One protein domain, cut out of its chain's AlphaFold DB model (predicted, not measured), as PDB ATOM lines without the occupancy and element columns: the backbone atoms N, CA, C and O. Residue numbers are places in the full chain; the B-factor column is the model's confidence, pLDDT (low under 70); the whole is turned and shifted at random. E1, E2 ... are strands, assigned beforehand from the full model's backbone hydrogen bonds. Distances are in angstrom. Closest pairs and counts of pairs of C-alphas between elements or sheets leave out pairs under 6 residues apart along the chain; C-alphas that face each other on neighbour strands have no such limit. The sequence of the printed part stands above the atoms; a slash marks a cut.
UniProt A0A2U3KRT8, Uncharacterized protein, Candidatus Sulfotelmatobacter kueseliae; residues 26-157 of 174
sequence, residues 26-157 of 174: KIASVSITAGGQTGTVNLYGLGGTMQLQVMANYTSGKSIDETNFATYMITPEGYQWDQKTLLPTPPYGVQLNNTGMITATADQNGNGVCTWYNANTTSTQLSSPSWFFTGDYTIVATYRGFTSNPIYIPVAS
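What this domain is: This is residues 26 to 157 of the 174 residues of an uncharacterized protein of Candidatus Sulfotelmatobacter kueseliae (UniProt A0A2U3KRT8). An elongated, loosely built sandwich: a strongly twisted, branched sheet of E1, E2, E3, E5 and E6 is partly face to face with a smaller sheet of E4, E9 and E10. At one end the hairpin E7 and E8 makes an arm whose loop sticks out at residues 122 to 127, and the long stretch of residues 35 to 48 is tied to E10 and the residues after it by short parallel pairings. The printed part has 132 residues, with ten named strands, E1 to E10 in chain order, and no named helix; the class is all strand, though strands hold 54 of the 132 residues. The smaller sheet runs E4, E9, E10, all antiparallel, and the neighbour pairs of the branched sheet are antiparallel too. The whole is only just compact, close to loose, with a radius of gyration of the C-alphas of 16.6 A and spans of 59 by 31 by 21 A.

How they stand to each other: E1, residues 27 to 34, E2, residues 49 to 58, and E3, residues 63 to 65, form a meander, each strand the antiparallel neighbour of the one before. N 31 and O 55 are 2.9 A apart, within hydrogen-bond range, as are N 56 and O 64 at 2.9 A. E1 lies on one side of E2; E3 and E6, residues 101 to 104, lie on the other side, with N 50 and O 102 at 2.9 A. E5, residues 94 to 96, forms a hairpin with E6, with N 103 and O 95 at 2.8 A. In the second sheet, E4, residues 71 to 78, and E10, residues 151 to 153, are edge strands beside E9, residues 135 to 143; N 75 and O 138 are 2.8 A apart, and N 139 and O 151 2.8 A. Between the sheets, the closest C-alphas of E1 and E9 are those of Ile 32 and Ala 141, 6.7 A apart. E7, residues 116 to 118, and E8, residues 131 to 133, form a hairpin, with N 117 and O 132 at 2.9 A. E8 runs on into E9 across a break of 1 residue, at 49 degrees.

Where its parts are: E1 begins at C-alpha 27, (-41.380, -5.700, 21.437), and is 20.9 A long. E2 is 29.1 A long, E4 23.1 A and E9 26.1 A; E6 is 10.1 A. E3 and E7 are each 6.9 A, E5 and E8 each 6.8 A, and E10 6.5 A, ending at C-alpha 153, (-16.012, -3.628, 27.538).

The domain as a whole: The C-alphas of Lys 26 and Thr 124, the two farthest apart, are 60.1 A apart. The printed part has no cut. The links E1 to E2, E4 to E5, E6 to E7 and E7 to E8 are long. The mean pLDDT of the printed part is 88.9, and residues 120 to 129 and residue 157 are under 70.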
ATOM      1  N   LYS A  26     -45.577  -6.891  19.275       93.38
ATOM      2  CA  LYS A  26     -44.960  -5.943  20.201       93.38
ATOM      3  C   LYS A  26     -43.540  -6.372  20.517       93.38
ATOM      4  O   LYS A  26     -43.201  -7.548  20.417       93.38
ATOM      5  N   ILE A  27     -42.725  -5.414  20.940       96.06
ATOM      6  CA  ILE A  27     -41.380  -5.700  21.437       96.06
ATOM      7  C   ILE A  27     -41.523  -6.549  22.703       96.06
ATOM      8  O   ILE A  27     -42.255  -6.190  23.627       96.06
ATOM      9  N   ALA A  28     -40.861  -7.698  22.705       96.69
ATOM     10  CA  ALA A  28     -40.754  -8.594  23.845       96.69
ATOM     11  C   ALA A  28     -39.480  -8.303  24.645       96.69
ATOM     12  O   ALA A  28     -39.505  -8.328  25.873       96.69
ATOM     13  N   SER A  29     -38.372  -8.017  23.956       97.75
ATOM     14  CA  SER A  29     -37.097  -7.661  24.581       97.75
ATOM     15  C   SER A  29     -36.216  -6.837  23.645       97.75
ATOM     16  O   SER A  29     -36.456  -6.759  22.440       97.75
ATOM     17  N   VAL A  30     -35.173  -6.246  24.220       98.38
ATOM     18  CA  VAL A  30     -34.046  -5.666  23.492       98.38
ATOM     19  C   VAL A  30     -32.791  -6.412  23.925       98.38
ATOM     20  O   VAL A  30     -32.643  -6.739  25.101       98.38
ATOM     21  N   SER A  31     -31.896  -6.699  22.989       98.00
ATOM     22  CA  SER A  31     -30.602  -7.327  23.267       98.00
ATOM     23  C   SER A  31     -29.479  -6.520  22.642       98.00
ATOM     24  O   SER A  31     -29.668  -5.932  21.577       98.00
ATOM     25  N   ILE A  32     -28.314  -6.530  23.283       98.31
ATOM     26  CA  ILE A  32     -27.102  -5.893  22.770       98.31
ATOM     27  C   ILE A  32     -25.993  -6.930  22.590       98.31
ATOM     28  O   ILE A  32     -25.817  -7.821  23.428       98.31
ATOM     29  N   THR A  33     -25.243  -6.791  21.503       98.06
ATOM     30  CA  THR A  33     -23.990  -7.509  21.256       98.06
ATOM     31  C   THR A  33     -22.894  -6.526  20.858       98.06
ATOM     32  O   THR A  33     -23.182  -5.404  20.442       98.06
ATOM     33  N   ALA A  34     -21.636  -6.943  20.973       95.81
ATOM     34  CA  ALA A  34     -20.485  -6.209  20.464       95.81
ATOM     35  C   ALA A  34     -19.612  -7.163  19.652       95.81
ATOM     36  O   ALA A  34     -19.273  -8.251  20.121       95.81
ATOM     37  N   GLY A  35     -19.332  -6.819  18.392       89.88
ATOM     38  CA  GLY A  35     -18.632  -7.724  17.470       89.88
ATOM     39  C   GLY A  35     -19.324  -9.088  17.301       89.88
ATOM     40  O   GLY A  35     -18.654 -10.091  17.070       89.88
ATOM     41  N   GLY A  36     -20.652  -9.144  17.478       92.19
ATOM     42  CA  GLY A  36     -21.445 -10.378  17.437       92.19
ATOM     43  C   GLY A  36     -21.412 -11.226  18.717       92.19
ATOM     44  O   GLY A  36     -21.948 -12.333  18.719       92.19
ATOM     45  N   GLN A  37     -20.808 -10.735  19.803       93.62
ATOM     46  CA  GLN A  37     -20.673 -11.453  21.074       93.62
ATOM     47  C   GLN A  37     -21.487 -10.793  22.195       93.62
ATOM     48  O   GLN A  37     -21.791  -9.601  22.148       93.62
ATOM     49  N   THR A  38     -21.844 -11.578  23.212       94.62
ATOM     50  CA  THR A  38     -22.496 -11.110  24.449       94.62
ATOM     51  C   THR A  38     -21.525 -11.215  25.625       94.62
ATOM     52  O   THR A  38     -20.525 -11.926  25.540       94.62
ATOM     53  N   GLY A  39     -21.822 -10.541  26.739       93.50
ATOM     54  CA  GLY A  39     -21.005 -10.627  27.952       93.50
ATOM     55  C   GLY A  39     -19.797  -9.699  27.904       93.50
ATOM     56  O   GLY A  39     -19.970  -8.493  27.770       93.50
ATOM     57  N   THR A  40     -18.588 -10.231  28.063       91.81
ATOM     58  CA  THR A  40     -17.357  -9.426  28.097       91.81
ATOM     59  C   THR A  40     -16.655  -9.467  26.747       91.81
ATOM     60  O   THR A  40     -16.309 -10.549  26.274       91.81
ATOM     61  N   VAL A  41     -16.418  -8.303  26.135       91.31
ATOM     62  CA  VAL A  41     -15.769  -8.205  24.818       91.31
ATOM     63  C   VAL A  41     -14.683  -7.134  24.849       91.31
ATOM     64  O   VAL A  41     -14.939  -5.973  25.150       91.31
ATOM     65  N   ASN A  42     -13.454  -7.528  24.530       87.75
ATOM     66  CA  ASN A  42     -12.286  -6.658  24.653       87.75
ATOM     67  C   ASN A  42     -12.207  -5.635  23.519       87.75
ATOM     68  O   ASN A  42     -12.178  -6.010  22.345       87.75
ATOM     69  N   LEU A  43     -12.055  -4.360  23.875       88.50
ATOM     70  CA  LEU A  43     -11.717  -3.302  22.930       88.50
ATOM     71  C   LEU A  43     -10.202  -3.082  22.936       88.50
ATOM     72  O   LEU A  43      -9.623  -2.755  23.972       88.50
ATOM     73  N   TYR A  44      -9.555  -3.300  21.792       84.25
ATOM     74  CA  TYR A  44      -8.095  -3.332  21.689       84.25
ATOM     75  C   TYR A  44      -7.531  -2.097  20.994       84.25
ATOM     76  O   TYR A  44      -7.899  -1.801  19.862       84.25
ATOM     77  N   GLY A  45      -6.535  -1.478  21.619       75.12
ATOM     78  CA  GLY A  45      -5.759  -0.379  21.066       75.12
ATOM     79  C   GLY A  45      -6.434   0.973  21.237       75.12
ATOM     80  O   GLY A  45      -7.641   1.101  21.061       75.12
ATOM     81  N   LEU A  46      -5.644   2.012  21.513       83.19
ATOM     82  CA  LEU A  46      -6.109   3.389  21.351       83.19
ATOM     83  C   LEU A  46      -6.534   3.608  19.888       83.19
ATOM     84  O   LEU A  46      -5.780   3.289  18.970       83.19
ATOM     85  N   GLY A  47      -7.740   4.134  19.671       83.75
ATOM     86  CA  GLY A  47      -8.347   4.264  18.344       83.75
ATOM     87  C   GLY A  47      -8.968   2.973  17.798       83.75
ATOM     88  O   GLY A  47      -9.587   3.012  16.736       83.75
ATOM     89  N   GLY A  48      -8.842   1.848  18.508       86.81
ATOM     90  CA  GLY A  48      -9.535   0.610  18.173       86.81
ATOM     91  C   GLY A  48     -11.044   0.781  18.262       86.81
ATOM     92  O   GLY A  48     -11.544   1.519  19.115       86.81
ATOM     93  N   THR A  49     -11.768   0.099  17.378       92.75
ATOM     94  CA  THR A  49     -13.220   0.219  17.273       92.75
ATOM     95  C   THR A  49     -13.915  -1.128  17.352       92.75
ATOM     96  O   THR A  49     -13.354  -2.173  17.019       92.75
ATOM     97  N   MET A  50     -15.168  -1.100  17.791       93.69
ATOM     98  CA  MET A  50     -16.049  -2.255  17.794       93.69
ATOM     99  C   MET A  50     -17.477  -1.806  17.504       93.69
ATOM    100  O   MET A  50     -17.937  -0.774  17.987       93.69
ATOM    101  N   GLN A  51     -18.187  -2.585  16.696       96.50
ATOM    102  CA  GLN A  51     -19.587  -2.321  16.401       96.50
ATOM    103  C   GLN A  51     -20.461  -2.967  17.477       96.50
ATOM    104  O   GLN A  51     -20.425  -4.189  17.655       96.50
ATOM    105  N   LEU A  52     -21.251  -2.150  18.169       97.62
ATOM    106  CA  LEU A  52     -22.384  -2.604  18.962       97.62
ATOM    107  C   LEU A  52     -23.573  -2.844  18.036       97.62
ATOM    108  O   LEU A  52     -23.786  -2.087  17.088       97.62
ATOM    109  N   GLN A  53     -24.353  -3.875  18.322       98.06
ATOM    110  CA  GLN A  53     -25.610  -4.135  17.636       98.06
ATOM    111  C   GLN A  53     -26.731  -4.256  18.657       98.06
ATOM    112  O   GLN A  53     -26.620  -5.019  19.617       98.06
ATOM    113  N   VAL A  54     -27.815  -3.518  18.430       98.31
ATOM    114  CA  VAL A  54     -29.014  -3.549  19.268       98.31
ATOM    115  C   VAL A  54     -30.160  -4.143  18.469       98.31
ATOM    116  O   VAL A  54     -30.586  -3.579  17.466       98.31
ATOM    117  N   MET A  55     -30.680  -5.272  18.941       98.31
ATOM    118  CA  MET A  55     -31.805  -5.962  18.316       98.31
ATOM    119  C   MET A  55     -33.060  -5.794  19.166       98.31
ATOM    120  O   MET A  55     -33.056  -6.117  20.355       98.31
ATOM    121  N   ALA A  56     -34.147  -5.329  18.552       98.19
ATOM    122  CA  ALA A  56     -35.486  -5.406  19.120       98.19
ATOM    123  C   ALA A  56     -36.123  -6.742  18.721       98.19
ATOM    124  O   ALA A  56     -36.366  -6.999  17.539       98.19
ATOM    125  N   ASN A  57     -36.406  -7.583  19.714       97.69
ATOM    126  CA  ASN A  57     -36.986  -8.909  19.530       97.69
ATOM    127  C   ASN A  57     -38.484  -8.840  19.817       97.69
ATOM    128  O   ASN A  57     -38.901  -8.458  20.913       97.69
ATOM    129  N   TYR A  58     -39.296  -9.201  18.836       96.50
ATOM    130  CA  TYR A  58     -40.745  -9.090  18.875       96.50
ATOM    131  C   TYR A  58     -41.410 -10.395  19.313       96.50
ATOM    132  O   TYR A  58     -40.860 -11.485  19.157       96.50
ATOM    133  N   THR A  59     -42.635 -10.294  19.828       95.75
ATOM    134  CA  THR A  59     -43.444 -11.447  20.253       95.75
ATOM    135  C   THR A  59     -43.727 -12.450  19.136       95.75
ATOM    136  O   THR A  59     -43.925 -13.628  19.418       95.75
ATOM    137  N   SER A  60     -43.716 -12.007  17.878       93.88
ATOM    138  CA  SER A  60     -43.826 -12.865  16.693       93.88
ATOM    139  C   SER A  60     -42.581 -13.717  16.411       93.88
ATOM    140  O   SER A  60     -42.633 -14.594  15.551       93.88
ATOM    141  N   GLY A  61     -41.456 -13.447  17.082       93.88
ATOM    142  CA  GLY A  61     -40.136 -14.007  16.770       93.88
ATOM    143  C   GLY A  61     -39.320 -13.169  15.777       93.88
ATOM    144  O   GLY A  61     -38.154 -13.472  15.532       93.88
ATOM    145  N   LYS A  62     -39.890 -12.092  15.219       95.25
ATOM    146  CA  LYS A  62     -39.150 -11.141  14.378       95.25
ATOM    147  C   LYS A  62     -38.083 -10.411  15.201       95.25
ATOM    148  O   LYS A  62     -38.354  -9.971  16.312       95.25
ATOM    149  N   SER A  63     -36.898 -10.222  14.625       97.00
ATOM    150  CA  SER A  63     -35.831  -9.395  15.204       97.00
ATOM    151  C   SER A  63     -35.476  -8.268  14.237       97.00
ATOM    152  O   SER A  63     -35.326  -8.517  13.041       97.00
ATOM    153  N   ILE A  64     -35.391  -7.035  14.733       97.81
ATOM    154  CA  ILE A  64     -35.065  -5.844  13.932       97.81
ATOM    155  C   ILE A  64     -33.838  -5.167  14.530       97.81
ATOM    156  O   ILE A  64     -33.768  -5.000  15.746       97.81
ATOM    157  N   ASP A  65     -32.890  -4.792  13.674       97.69
ATOM    158  CA  ASP A  65     -31.731  -3.995  14.063       97.69
ATOM    159  C   ASP A  65     -32.157  -2.539  14.287       97.69
ATOM    160  O   ASP A  65     -32.618  -1.856  13.372       97.69
ATOM    161  N   GLU A  66     -32.017  -2.087  15.526       97.69
ATOM    162  CA  GLU A  66     -32.385  -0.753  15.992       97.69
ATOM    163  C   GLU A  66     -31.160  -0.009  16.548       97.69
ATOM    164  O   GLU A  66     -31.295   0.952  17.304       97.69
ATOM    165  N   THR A  67     -29.948  -0.428  16.163       97.75
ATOM    166  CA  THR A  67     -28.667   0.123  16.644       97.75
ATOM    167  C   THR A  67     -28.607   1.647  16.546       97.75
ATOM    168  O   THR A  67     -28.180   2.309  17.492       97.75
ATOM    169  N   ASN A  68     -29.087   2.212  15.436       96.88
ATOM    170  CA  ASN A  68     -29.065   3.657  15.180       96.88
ATOM    171  C   ASN A  68     -30.157   4.442  15.927       96.88
ATOM    172  O   ASN A  68     -30.150   5.672  15.922       96.88
ATOM    173  N   PHE A  69     -31.124   3.744  16.524       96.62
ATOM    174  CA  PHE A  69     -32.267   4.333  17.227       96.62
ATOM    175  C   PHE A  69     -32.240   4.060  18.735       96.62
ATOM    176  O   PHE A  69     -33.059   4.603  19.481       96.62
ATOM    177  N   ALA A  70     -31.315   3.219  19.192       97.19
ATOM    178  CA  ALA A  70     -31.082   2.962  20.598       97.19
ATOM    179  C   ALA A  70     -30.336   4.126  21.263       97.19
ATOM    180  O   ALA A  70     -29.499   4.798  20.663       97.19
ATOM    181  N   THR A  71     -30.632   4.347  22.541       97.06
ATOM    182  CA  THR A  71     -29.836   5.215  23.414       97.06
ATOM    183  C   THR A  71     -28.907   4.350  24.244       97.06
ATOM    184  O   THR A  71     -29.341   3.331  24.779       97.06
ATOM    185  N   TYR A  72     -27.653   4.759  24.385       96.81
ATOM    186  CA  TYR A  72     -26.651   4.002  25.123       96.81
ATOM    187  C   TYR A  72     -26.270   4.719  26.408       96.81
ATOM    188  O   TYR A  72     -26.080   5.936  26.422       96.81
ATOM    189  N   MET A  73     -26.124   3.948  27.475       96.38
ATOM    190  CA  MET A  73     -25.524   4.392  28.724       96.38
ATOM    191  C   MET A  73     -24.243   3.600  28.929       96.38
ATOM    192  O   MET A  73     -24.253   2.376  28.812       96.38
ATOM    193  N   ILE A  74     -23.157   4.315  29.209       97.44
ATOM    194  CA  ILE A  74     -21.844   3.742  29.481       97.44
ATOM    195  C   ILE A  74     -21.475   4.102  30.915       97.44
ATOM    196  O   ILE A  74     -21.459   5.282  31.272       97.44
ATOM    197  N   THR A  75     -21.148   3.093  31.710       97.69
ATOM    198  CA  THR A  75     -20.745   3.245  33.105       97.69
ATOM    199  C   THR A  75     -19.347   2.650  33.277       97.69
ATOM    200  O   THR A  75     -19.185   1.449  33.075       97.69
ATOM    201  N   PRO A  76     -18.320   3.461  33.592       96.69
ATOM    202  CA  PRO A  76     -17.014   2.927  33.960       96.69
ATOM    203  C   PRO A  76     -17.100   2.238  35.326       96.69
ATOM    204  O   PRO A  76     -17.574   2.840  36.293       96.69
ATOM    205  N   GLU A  77     -16.605   1.009  35.419       96.12
ATOM    206  CA  GLU A  77     -16.569   0.232  36.656       96.12
ATOM    207  C   GLU A  77     -15.147  -0.257  36.944       96.12
ATOM    208  O   GLU A  77     -14.485  -0.841  36.091       96.12
ATOM    209  N   GLY A  78     -14.665  -0.027  38.166       94.25
ATOM    210  CA  GLY A  78     -13.347  -0.482  38.607       94.25
ATOM    211  C   GLY A  78     -12.198   0.470  38.265       94.25
ATOM    212  O   GLY A  78     -12.349   1.697  38.254       94.25
ATOM    213  N   TYR A  79     -11.019  -0.114  38.060       90.81
ATOM    214  CA  TYR A  79      -9.746   0.602  38.009       90.81
ATOM    215  C   TYR A  79      -8.969   0.305  36.733       90.81
ATOM    216  O   TYR A  79      -9.186  -0.702  36.054       90.81
ATOM    217  N   GLN A  80      -8.000   1.167  36.454       87.12
ATOM    218  CA  GLN A  80      -6.970   0.907  35.471       87.12
ATOM    219  C   GLN A  80      -5.990  -0.180  35.948       87.12
ATOM    220  O   GLN A  80      -6.067  -0.668  37.076       87.12
ATOM    221  N   TRP A  81      -5.048  -0.549  35.078       82.88
ATOM    222  CA  TRP A  81      -4.013  -1.567  35.311       82.88
ATOM    223  C   TRP A  81      -3.217  -1.403  36.616       82.88
ATOM    224  O   TRP A  81      -2.701  -2.384  37.150       82.88
ATOM    225  N   ASP A  82      -3.118  -0.177  37.133       82.69
ATOM    226  CA  ASP A  82      -2.428   0.160  38.380       82.69
ATOM    227  C   ASP A  82      -3.236  -0.176  39.649       82.69
ATOM    228  O   ASP A  82      -2.729  -0.015  40.762       82.69
ATOM    229  N   GLN A  83      -4.485  -0.636  39.485       84.44
ATOM    230  CA  GLN A  83      -5.442  -0.988  40.542       84.44
ATOM    231  C   GLN A  83      -5.777   0.162  41.507       84.44
ATOM    232  O   GLN A  83      -6.275  -0.073  42.609       84.44
ATOM    233  N   LYS A  84      -5.485   1.408  41.120       88.81
ATOM    234  CA  LYS A  84      -5.636   2.597  41.978       88.81
ATOM    235  C   LYS A  84      -6.355   3.727  41.267       88.81
ATOM    236  O   LYS A  84      -7.177   4.409  41.876       88.81
ATOM    237  N   THR A  85      -6.059   3.922  39.990       89.25
ATOM    238  CA  THR A  85      -6.674   4.964  39.179       89.25
ATOM    239  C   THR A  85      -8.025   4.473  38.685       89.25
ATOM    240  O   THR A  85      -8.108   3.445  38.022       89.25
ATOM    241  N   LEU A  86      -9.099   5.191  39.013       94.50
ATOM    242  CA  LEU A  86     -10.438   4.869  38.514       94.50
ATOM    243  C   LEU A  86     -10.492   4.977  36.990       94.50
ATOM    244  O   LEU A  86      -9.782   5.788  36.384       94.50
ATOM    245  N   LEU A  87     -11.361   4.180  36.369       93.31
ATOM    246  CA  LEU A  87     -11.607   4.333  34.943       93.31
ATOM    247  C   LEU A  87     -12.219   5.705  34.639       93.31
ATOM    248  O   LEU A  87     -13.153   6.133  35.324       93.31
ATOM    249  N   PRO A  88     -11.707   6.412  33.618       93.81
ATOM    250  CA  PRO A  88     -12.228   7.718  33.273       93.81
ATOM    251  C   PRO A  88     -13.626   7.590  32.673       93.81
ATOM    252  O   PRO A  88     -13.933   6.639  31.954       93.81
ATOM    253  N   THR A  89     -14.473   8.578  32.947       95.31
ATOM    254  CA  THR A  89     -15.806   8.668  32.352       95.31
ATOM    255  C   THR A  89     -15.721   9.051  30.871       95.31
ATOM    256  O   THR A  89     -14.931   9.942  30.532       95.31
ATOM    257  N   PRO A  90     -16.573   8.477  29.998       94.75
ATOM    258  CA  PRO A  90     -16.701   8.912  28.608       94.75
ATOM    259  C   PRO A  90     -16.866  10.442  28.480       94.75
ATOM    260  O   PRO A  90     -17.495  11.060  29.341       94.75
ATOM    261  N   PRO A  91     -16.313  11.075  27.427       93.88
ATOM    262  CA  PRO A  91     -15.748  10.451  26.227       93.88
ATOM    263  C   PRO A  91     -14.281  10.006  26.370       93.88
ATOM    264  O   PRO A  91     -13.660   9.647  25.370       93.88
ATOM    265  N   TYR A  92     -13.710  10.062  27.577       92.69
ATOM    266  CA  TYR A  92     -12.352   9.600  27.854       92.69
ATOM    267  C   TYR A  92     -12.324   8.087  28.110       92.69
ATOM    268  O   TYR A  92     -13.234   7.534  28.730       92.69
ATOM    269  N   GLY A  93     -11.277   7.420  27.627       90.00
ATOM    270  CA  GLY A  93     -11.127   5.962  27.641       90.00
ATOM    271  C   GLY A  93     -11.978   5.223  26.611       90.00
ATOM    272  O   GLY A  93     -11.443   4.432  25.835       90.00
ATOM    273  N   VAL A  94     -13.279   5.515  26.547       94.44
ATOM    274  CA  VAL A  94     -14.147   5.075  25.448       94.44
ATOM    275  C   VAL A  94     -15.101   6.174  25.011       94.44
ATOM    276  O   VAL A  94     -15.577   6.987  25.809       94.44
ATOM    277  N   GLN A  95     -15.446   6.147  23.731       95.56
ATOM    278  CA  GLN A  95     -16.487   6.972  23.143       95.56
ATOM    279  C   GLN A  95     -17.401   6.102  22.284       95.56
ATOM    280  O   GLN A  95     -16.928   5.276  21.513       95.56
ATOM    281  N   LEU A  96     -18.707   6.317  22.392       95.94
ATOM    282  CA  LEU A  96     -19.721   5.651  21.581       95.94
ATOM    283  C   LEU A  96     -20.481   6.695  20.777       95.94
ATOM    284  O   LEU A  96     -20.886   7.724  21.320       95.94
ATOM    285  N   ASN A  97     -20.665   6.440  19.486       93.94
ATOM    286  CA  ASN A  97     -21.477   7.295  18.629       93.94
ATOM    287  C   ASN A  97     -22.901   6.732  18.449       93.94
ATOM    288  O   ASN A  97     -23.207   5.598  18.818       93.94
ATOM    289  N   ASN A  98     -23.767   7.516  17.806       88.69
ATOM    290  CA  ASN A  98     -25.156   7.120  17.559       88.69
ATOM    291  C   ASN A  98     -25.305   5.960  16.564       88.69
ATOM    292  O   ASN A  98     -26.404   5.436  16.436       88.69
ATOM    293  N   THR A  99     -24.242   5.551  15.862       94.00
ATOM    294  CA  THR A  99     -24.279   4.372  14.986       94.00
ATOM    295  C   THR A  99     -23.898   3.088  15.714       94.00
ATOM    296  O   THR A  99     -23.677   2.072  15.065       94.00
ATOM    297  N   GLY A 100     -23.746   3.122  17.042       94.88
ATOM    298  CA  GLY A 100     -23.303   1.973  17.832       94.88
ATOM    299  C   GLY A 100     -21.805   1.674  17.710       94.88
ATOM    300  O   GLY A 100     -21.362   0.622  18.151       94.88
ATOM    301  N   MET A 101     -21.004   2.564  17.119       96.69
ATOM    302  CA  MET A 101     -19.552   2.385  17.030       96.69
ATOM    303  C   MET A 101     -18.916   2.819  18.349       96.69
ATOM    304  O   MET A 101     -18.923   4.015  18.663       96.69
ATOM    305  N   ILE A 102     -18.368   1.872  19.112       96.44
ATOM    306  CA  ILE A 102     -17.512   2.198  20.252       96.44
ATOM    307  C   ILE A 102     -16.061   2.307  19.794       96.44
ATOM    308  O   ILE A 102     -15.585   1.478  19.019       96.44
ATOM    309  N   THR A 103     -15.365   3.318  20.295       94.31
ATOM    310  CA  THR A 103     -13.968   3.623  20.002       94.31
ATOM    311  C   THR A 103     -13.210   3.795  21.308       94.31
ATOM    312  O   THR A 103     -13.672   4.508  22.199       94.31
ATOM    313  N   ALA A 104     -12.037   3.180  21.421       91.12
ATOM    314  CA  ALA A 104     -11.130   3.426  22.534       91.12
ATOM    315  C   ALA A 104     -10.458   4.789  22.349       91.12
ATOM    316  O   ALA A 104      -9.866   5.074  21.306       91.12
ATOM    317  N   THR A 105     -10.544   5.635  23.366       89.69
ATOM    318  CA  THR A 105     -10.017   7.001  23.363       89.69
ATOM    319  C   THR A 105      -8.968   7.175  24.451       89.69
ATOM    320  O   THR A 105      -8.779   6.323  25.321       89.69
ATOM    321  N   ALA A 106      -8.234   8.282  24.378       86.00
ATOM    322  CA  ALA A 106      -7.276   8.621  25.411       86.00
ATOM    323  C   ALA A 106      -7.993   9.055  26.701       86.00
ATOM    324  O   ALA A 106      -9.165   9.447  26.687       86.00
ATOM    325  N   ASP A 107      -7.276   8.999  27.818       85.88
ATOM    326  CA  ASP A 107      -7.668   9.653  29.056       85.88
ATOM    327  C   ASP A 107      -7.563  11.188  28.939       85.88
ATOM    328  O   ASP A 107      -7.202  11.750  27.901       85.88
ATOM    329  N   GLN A 108      -7.877  11.886  30.029       85.56
ATOM    330  CA  GLN A 108      -7.853  13.352  30.098       85.56
ATOM    331  C   GLN A 108      -6.464  13.965  29.856       85.56
ATOM    332  O   GLN A 108      -6.370  15.146  29.526       85.56
ATOM    333  N   ASN A 109      -5.401  13.173  30.002       83.50
ATOM    334  CA  ASN A 109      -4.012  13.587  29.842       83.50
ATOM    335  C   ASN A 109      -3.419  13.151  28.489       83.50
ATOM    336  O   ASN A 109      -2.248  13.416  28.227       83.50
ATOM    337  N   GLY A 110      -4.208  12.500  27.625       79.50
ATOM    338  CA  GLY A 110      -3.756  12.015  26.320       79.50
ATOM    339  C   GLY A 110      -3.137  10.612  26.333       79.50
ATOM    340  O   GLY A 110      -2.578  10.200  25.318       79.50
ATOM    341  N   ASN A 111      -3.250   9.860  27.434       78.69
ATOM    342  CA  ASN A 111      -2.695   8.508  27.553       78.69
ATOM    343  C   ASN A 111      -3.722   7.430  27.185       78.69
ATOM    344  O   ASN A 111      -4.925   7.618  27.342       78.69
ATOM    345  N   GLY A 112      -3.263   6.265  26.727       79.62
ATOM    346  CA  GLY A 112      -4.148   5.118  26.503       79.62
ATOM    347  C   GLY A 112      -4.695   4.559  27.820       79.62
ATOM    348  O   GLY A 112      -3.929   4.322  28.751       79.62
ATOM    349  N   VAL A 113      -6.004   4.312  27.886       85.38
ATOM    350  CA  VAL A 113      -6.638   3.676  29.050       85.38
ATOM    351  C   VAL A 113      -6.421   2.173  29.015       85.38
ATOM    352  O   VAL A 113      -6.477   1.540  27.958       85.38
ATOM    353  N   CYS A 114      -6.192   1.597  30.191       85.56
ATOM    354  CA  CYS A 114      -5.958   0.177  30.326       85.56
ATOM    355  C   CYS A 114      -6.697  -0.432  31.503       85.56
ATOM    356  O   CYS A 114      -6.519   0.015  32.628       85.56
ATOM    357  N   THR A 115      -7.426  -1.512  31.252       88.50
ATOM    358  CA  THR A 115      -8.164  -2.279  32.267       88.50
ATOM    359  C   THR A 115      -7.525  -3.622  32.606       88.50
ATOM    360  O   THR A 115      -8.072  -4.364  33.408       88.50
ATOM    361  N   TRP A 116      -6.391  -3.968  31.996       84.00
ATOM    362  CA  TRP A 116      -5.729  -5.259  32.175       84.00
ATOM    363  C   TRP A 116      -4.406  -5.102  32.911       84.00
ATOM    364  O   TRP A 116      -3.585  -4.268  32.539       84.00
ATOM    365  N   TYR A 117      -4.148  -5.971  33.886       77.81
ATOM    366  CA  TYR A 117      -2.828  -6.107  34.499       77.81
ATOM    367  C   TYR A 117      -2.331  -7.547  34.396       77.81
ATOM    368  O   TYR A 117      -3.112  -8.503  34.374       77.81
ATOM    369  N   ASN A 118      -1.012  -7.703  34.308       74.88
ATOM    370  CA  ASN A 118      -0.365  -9.007  34.339       74.88
ATOM    371  C   ASN A 118       0.074  -9.301  35.775       74.88
ATOM    372  O   ASN A 118       0.961  -8.631  36.299       74.88
ATOM    373  N   ALA A 119      -0.530 -10.308  36.403       72.69
ATOM    374  CA  ALA A 119      -0.182 -10.718  37.762       72.69
ATOM    375  C   ALA A 119       1.151 -11.489  37.837       72.69
ATOM    376  O   ALA A 119       1.698 -11.674  38.922       72.69
ATOM    377  N   ASN A 120       1.692 -11.940  36.700       67.06
ATOM    378  CA  ASN A 120       2.964 -12.656  36.640       67.06
ATOM    379  C   ASN A 120       4.129 -11.668  36.455       67.06
ATOM    380  O   ASN A 120       4.626 -11.472  35.346       67.06
ATOM    381  N   THR A 121       4.526 -11.008  37.548       61.53
ATOM    382  CA  THR A 121       5.590  -9.981  37.567       61.53
ATOM    383  C   THR A 121       6.946 -10.495  38.067       61.53
ATOM    384  O   THR A 121       7.931  -9.765  38.006       61.53
ATOM    385  N   THR A 122       7.023 -11.738  38.558       52.16
ATOM    386  CA  THR A 122       8.181 -12.263  39.312       52.16
ATOM    387  C   THR A 122       8.925 -13.420  38.642       52.16
ATOM    388  O   THR A 122       9.971 -13.835  39.142       52.16
ATOM    389  N   SER A 123       8.447 -13.945  37.512       46.88
ATOM    390  CA  SER A 123       9.122 -15.049  36.827       46.88
ATOM    391  C   SER A 123      10.196 -14.541  35.863       46.88
ATOM    392  O   SER A 123       9.895 -13.936  34.837       46.88
ATOM    393  N   THR A 124      11.458 -14.886  36.129       50.00
ATOM    394  CA  THR A 124      12.575 -14.780  35.170       50.00
ATOM    395  C   THR A 124      12.369 -15.643  33.910       50.00
ATOM    396  O   THR A 124      13.157 -15.566  32.972       50.00
ATOM    397  N   GLN A 125      11.303 -16.453  33.867       47.84
ATOM    398  CA  GLN A 125      10.765 -17.116  32.681       47.84
ATOM    399  C   GLN A 125       9.373 -16.555  32.359       47.84
ATOM    400  O   GLN A 125       8.343 -17.020  32.850       47.84
ATOM    401  N   LEU A 126       9.354 -15.542  31.501       52.38
ATOM    402  CA  LEU A 126       8.171 -14.835  31.005       52.38
ATOM    403  C   LEU A 126       7.404 -15.635  29.933       52.38
ATOM    404  O   LEU A 126       6.985 -15.081  28.921       52.38
ATOM    405  N   SER A 127       7.252 -16.950  30.088       52.88
ATOM    406  CA  SER A 127       6.641 -17.790  29.045       52.88
ATOM    407  C   SER A 127       5.111 -17.854  29.113       52.88
ATOM    408  O   SER A 127       4.490 -18.405  28.206       52.88
ATOM    409  N   SER A 128       4.464 -17.308  30.150       56.84
ATOM    410  CA  SER A 128       2.995 -17.289  30.255       56.84
ATOM    411  C   SER A 128       2.494 -16.100  31.091       56.84
ATOM    412  O   SER A 128       2.561 -16.154  32.324       56.84
ATOM    413  N   PRO A 129       2.003 -15.013  30.465       60.06
ATOM    414  CA  PRO A 129       1.369 -13.926  31.202       60.06
ATOM    415  C   PRO A 129       0.064 -14.402  31.859       60.06
ATOM    416  O   PRO A 129      -0.664 -15.220  31.294       60.06
ATOM    417  N   SER A 130      -0.238 -13.877  33.048       71.94
ATOM    418  CA  SER A 130      -1.494 -14.127  33.764       71.94
ATOM    419  C   SER A 130      -2.292 -12.828  33.790       71.94
ATOM    420  O   SER A 130      -2.111 -11.981  34.663       71.94
ATOM    421  N   TRP A 131      -3.096 -12.635  32.747       75.00
ATOM    422  CA  TRP A 131      -3.879 -11.424  32.546       75.00
ATOM    423  C   TRP A 131      -5.177 -11.467  33.346       75.00
ATOM    424  O   TRP A 131      -5.966 -12.401  33.208       75.00
ATOM    425  N   PHE A 132      -5.418 -10.411  34.112       77.94
ATOM    426  CA  PHE A 132      -6.673 -10.167  34.813       77.94
ATOM    427  C   PHE A 132      -7.155  -8.760  34.479       77.94
ATOM    428  O   PHE A 132      -6.340  -7.841  34.361       77.94
ATOM    429  N   PHE A 133      -8.467  -8.588  34.331       81.88
ATOM    430  CA  PHE A 133      -9.048  -7.259  34.195       81.88
ATOM    431  C   PHE A 133      -9.401  -6.686  35.576       81.88
ATOM    432  O   PHE A 133      -9.799  -7.415  36.484       81.88
ATOM    433  N   THR A 134      -9.207  -5.383  35.740       87.50
ATOM    434  CA  THR A 134      -9.432  -4.603  36.974       87.50
ATOM    435  C   THR A 134     -10.656  -3.706  36.886       87.50
ATOM    436  O   THR A 134     -11.036  -3.075  37.874       87.50
ATOM    437  N   GLY A 135     -11.253  -3.639  35.702       91.44
ATOM    438  CA  GLY A 135     -12.432  -2.853  35.414       91.44
ATOM    439  C   GLY A 135     -12.887  -3.039  33.976       91.44
ATOM    440  O   GLY A 135     -12.231  -3.712  33.178       91.44
ATOM    441  N   ASP A 136     -14.005  -2.416  33.648       94.50
ATOM    442  CA  ASP A 136     -14.580  -2.398  32.312       94.50
ATOM    443  C   ASP A 136     -15.527  -1.202  32.148       94.50
ATOM    444  O   ASP A 136     -15.852  -0.485  33.096       94.50
ATOM    445  N   TYR A 137     -15.944  -0.967  30.910       96.38
ATOM    446  CA  TYR A 137     -17.053  -0.081  30.603       96.38
ATOM    447  C   TYR A 137     -18.307  -0.922  30.397       96.38
ATOM    448  O   TYR A 137     -18.452  -1.586  29.367       96.38
ATOM    449  N   THR A 138     -19.224  -0.866  31.359       97.81
ATOM    450  CA  THR A 138     -20.532  -1.509  31.246       97.81
ATOM    451  C   THR A 138     -21.430  -0.669  30.353       97.81
ATOM    452  O   THR A 138     -21.615   0.529  30.581       97.81
ATOM    453  N   ILE A 139     -22.002  -1.292  29.325       97.81
ATOM    454  CA  ILE A 139     -22.867  -0.628  28.352       97.81
ATOM    455  C   ILE A 139     -24.227  -1.299  28.338       97.81
ATOM    456  O   ILE A 139     -24.345  -2.516  28.185       97.81
ATOM    457  N   VAL A 140     -25.264  -0.476  28.444       97.69
ATOM    458  CA  VAL A 140     -26.652  -0.888  28.234       97.69
ATOM    459  C   VAL A 140     -27.282  -0.018  27.156       97.69
ATOM    460  O   VAL A 140     -27.089   1.199  27.120       97.69
ATOM    461  N   ALA A 141     -28.051  -0.649  26.275       97.88
ATOM    462  CA  ALA A 141     -28.858   0.033  25.280       97.88
ATOM    463  C   ALA A 141     -30.314   0.091  25.742       97.88
ATOM    464  O   ALA A 141     -30.844  -0.863  26.307       97.88
ATOM    465  N   THR A 142     -30.976   1.210  25.471       98.00
ATOM    466  CA  THR A 142     -32.410   1.384  25.684       98.00
ATOM    467  C   THR A 142     -33.087   1.738  24.370       98.00
ATOM    468  O   THR A 142     -32.679   2.675  23.685       98.00
ATOM    469  N   TYR A 143     -34.150   1.012  24.032       97.94
ATOM    470  CA  TYR A 143     -34.989   1.288  22.868       97.94
ATOM    471  C   TYR A 143     -36.466   1.153  23.239       97.94
ATOM    472  O   TYR A 143     -36.894   0.134  23.780       97.94
ATOM    473  N   ARG A 144     -37.250   2.209  22.979       96.50
ATOM    474  CA  ARG A 144     -38.700   2.276  23.262       96.50
ATOM    475  C   ARG A 144     -39.096   1.806  24.677       96.50
ATOM    476  O   ARG A 144     -40.124   1.159  24.852       96.50
ATOM    477  N   GLY A 145     -38.284   2.142  25.680       95.94
ATOM    478  CA  GLY A 145     -38.532   1.809  27.090       95.94
ATOM    479  C   GLY A 145     -38.065   0.416  27.529       95.94
ATOM    480  O   GLY A 145     -38.227   0.079  28.695       95.94
ATOM    481  N   PHE A 146     -37.466  -0.374  26.633       97.88
ATOM    482  CA  PHE A 146     -36.829  -1.648  26.963       97.88
ATOM    483  C   PHE A 146     -35.320  -1.465  27.086       97.88
ATOM    484  O   PHE A 146     -34.710  -0.840  26.220       97.88
ATOM    485  N   THR A 147     -34.728  -2.047  28.126       98.12
ATOM    486  CA  THR A 147     -33.279  -2.051  28.362       98.12
ATOM    487  C   THR A 147     -32.696  -3.410  27.992       98.12
ATOM    488  O   THR A 147     -33.306  -4.444  28.265       98.12
ATOM    489  N   SER A 148     -31.531  -3.407  27.350       98.06
ATOM    490  CA  SER A 148     -30.814  -4.620  26.977       98.06
ATOM    491  C   SER A 148     -30.191  -5.331  28.180       98.06
ATOM    492  O   SER A 148     -30.051  -4.767  29.266       98.06
ATOM    493  N   ASN A 149     -29.712  -6.556  27.958       97.19
ATOM    494  CA  ASN A 149     -28.636  -7.108  28.781       97.19
ATOM    495  C   ASN A 149     -27.425  -6.146  28.796       97.19
ATOM    496  O   ASN A 149     -27.241  -5.398  27.831       97.19
ATOM    497  N   PRO A 150     -26.589  -6.157  29.844       97.50
ATOM    498  CA  PRO A 150     -25.325  -5.437  29.813       97.50
ATOM    499  C   PRO A 150     -24.324  -6.119  28.874       97.50
ATOM    500  O   PRO A 150     -24.388  -7.333  28.632       97.50
ATOM    501  N   ILE A 151     -23.389  -5.321  28.368       97.19
ATOM    502  CA  ILE A 151     -22.140  -5.775  27.763       97.19
ATOM    503  C   ILE A 151     -20.978  -5.075  28.469       97.19
ATOM    504  O   ILE A 151     -21.070  -3.891  28.781       97.19
ATOM    505  N   TYR A 152     -19.914  -5.816  28.748       96.06
ATOM    506  CA  TYR A 152     -18.778  -5.358  29.542       96.06
ATOM    507  C   TYR A 152     -17.582  -5.185  28.614       96.06
ATOM    508  O   TYR A 152     -17.132  -6.155  27.997       96.06
ATOM    509  N   ILE A 153     -17.087  -3.958  28.476       93.69
ATOM    510  CA  ILE A 153     -16.012  -3.628  27.538       93.69
ATOM    511  C   ILE A 153     -14.747  -3.244  28.309       93.69
ATOM    512  O   ILE A 153     -14.529  -2.065  28.601       93.69
ATOM    513  N   PRO A 154     -13.883  -4.208  28.662       91.19
ATOM    514  CA  PRO A 154     -12.542  -3.895  29.118       91.19
ATOM    515  C   PRO A 154     -11.720  -3.346  27.942       91.19
ATOM    516  O   PRO A 154     -11.753  -3.867  26.822       91.19
ATOM    517  N   VAL A 155     -10.960  -2.285  28.204       88.12
ATOM    518  CA  VAL A 155     -10.047  -1.670  27.235       88.12
ATOM    519  C   VAL A 155      -8.641  -2.220  27.442       88.12
ATOM    520  O   VAL A 155      -8.075  -2.129  28.536       88.12
ATOM    521  N   ALA A 156      -8.078  -2.790  26.387       74.31
ATOM    522  CA  ALA A 156      -6.672  -3.144  26.286       74.31
ATOM    523  C   ALA A 156      -5.986  -2.088  25.413       74.31
ATOM    524  O   ALA A 156      -6.478  -1.796  24.329       74.31
ATOM    525  N   SER A 157      -4.845  -1.526  25.817       61.97
ATOM    526  CA  SER A 157      -4.104  -0.584  24.954       61.97
ATOM    527  C   SER A 157      -3.386  -1.284  23.786       61.97
ATOM    528  O   SER A 157      -2.886  -0.615  22.884       61.97
TER     529      SER A 157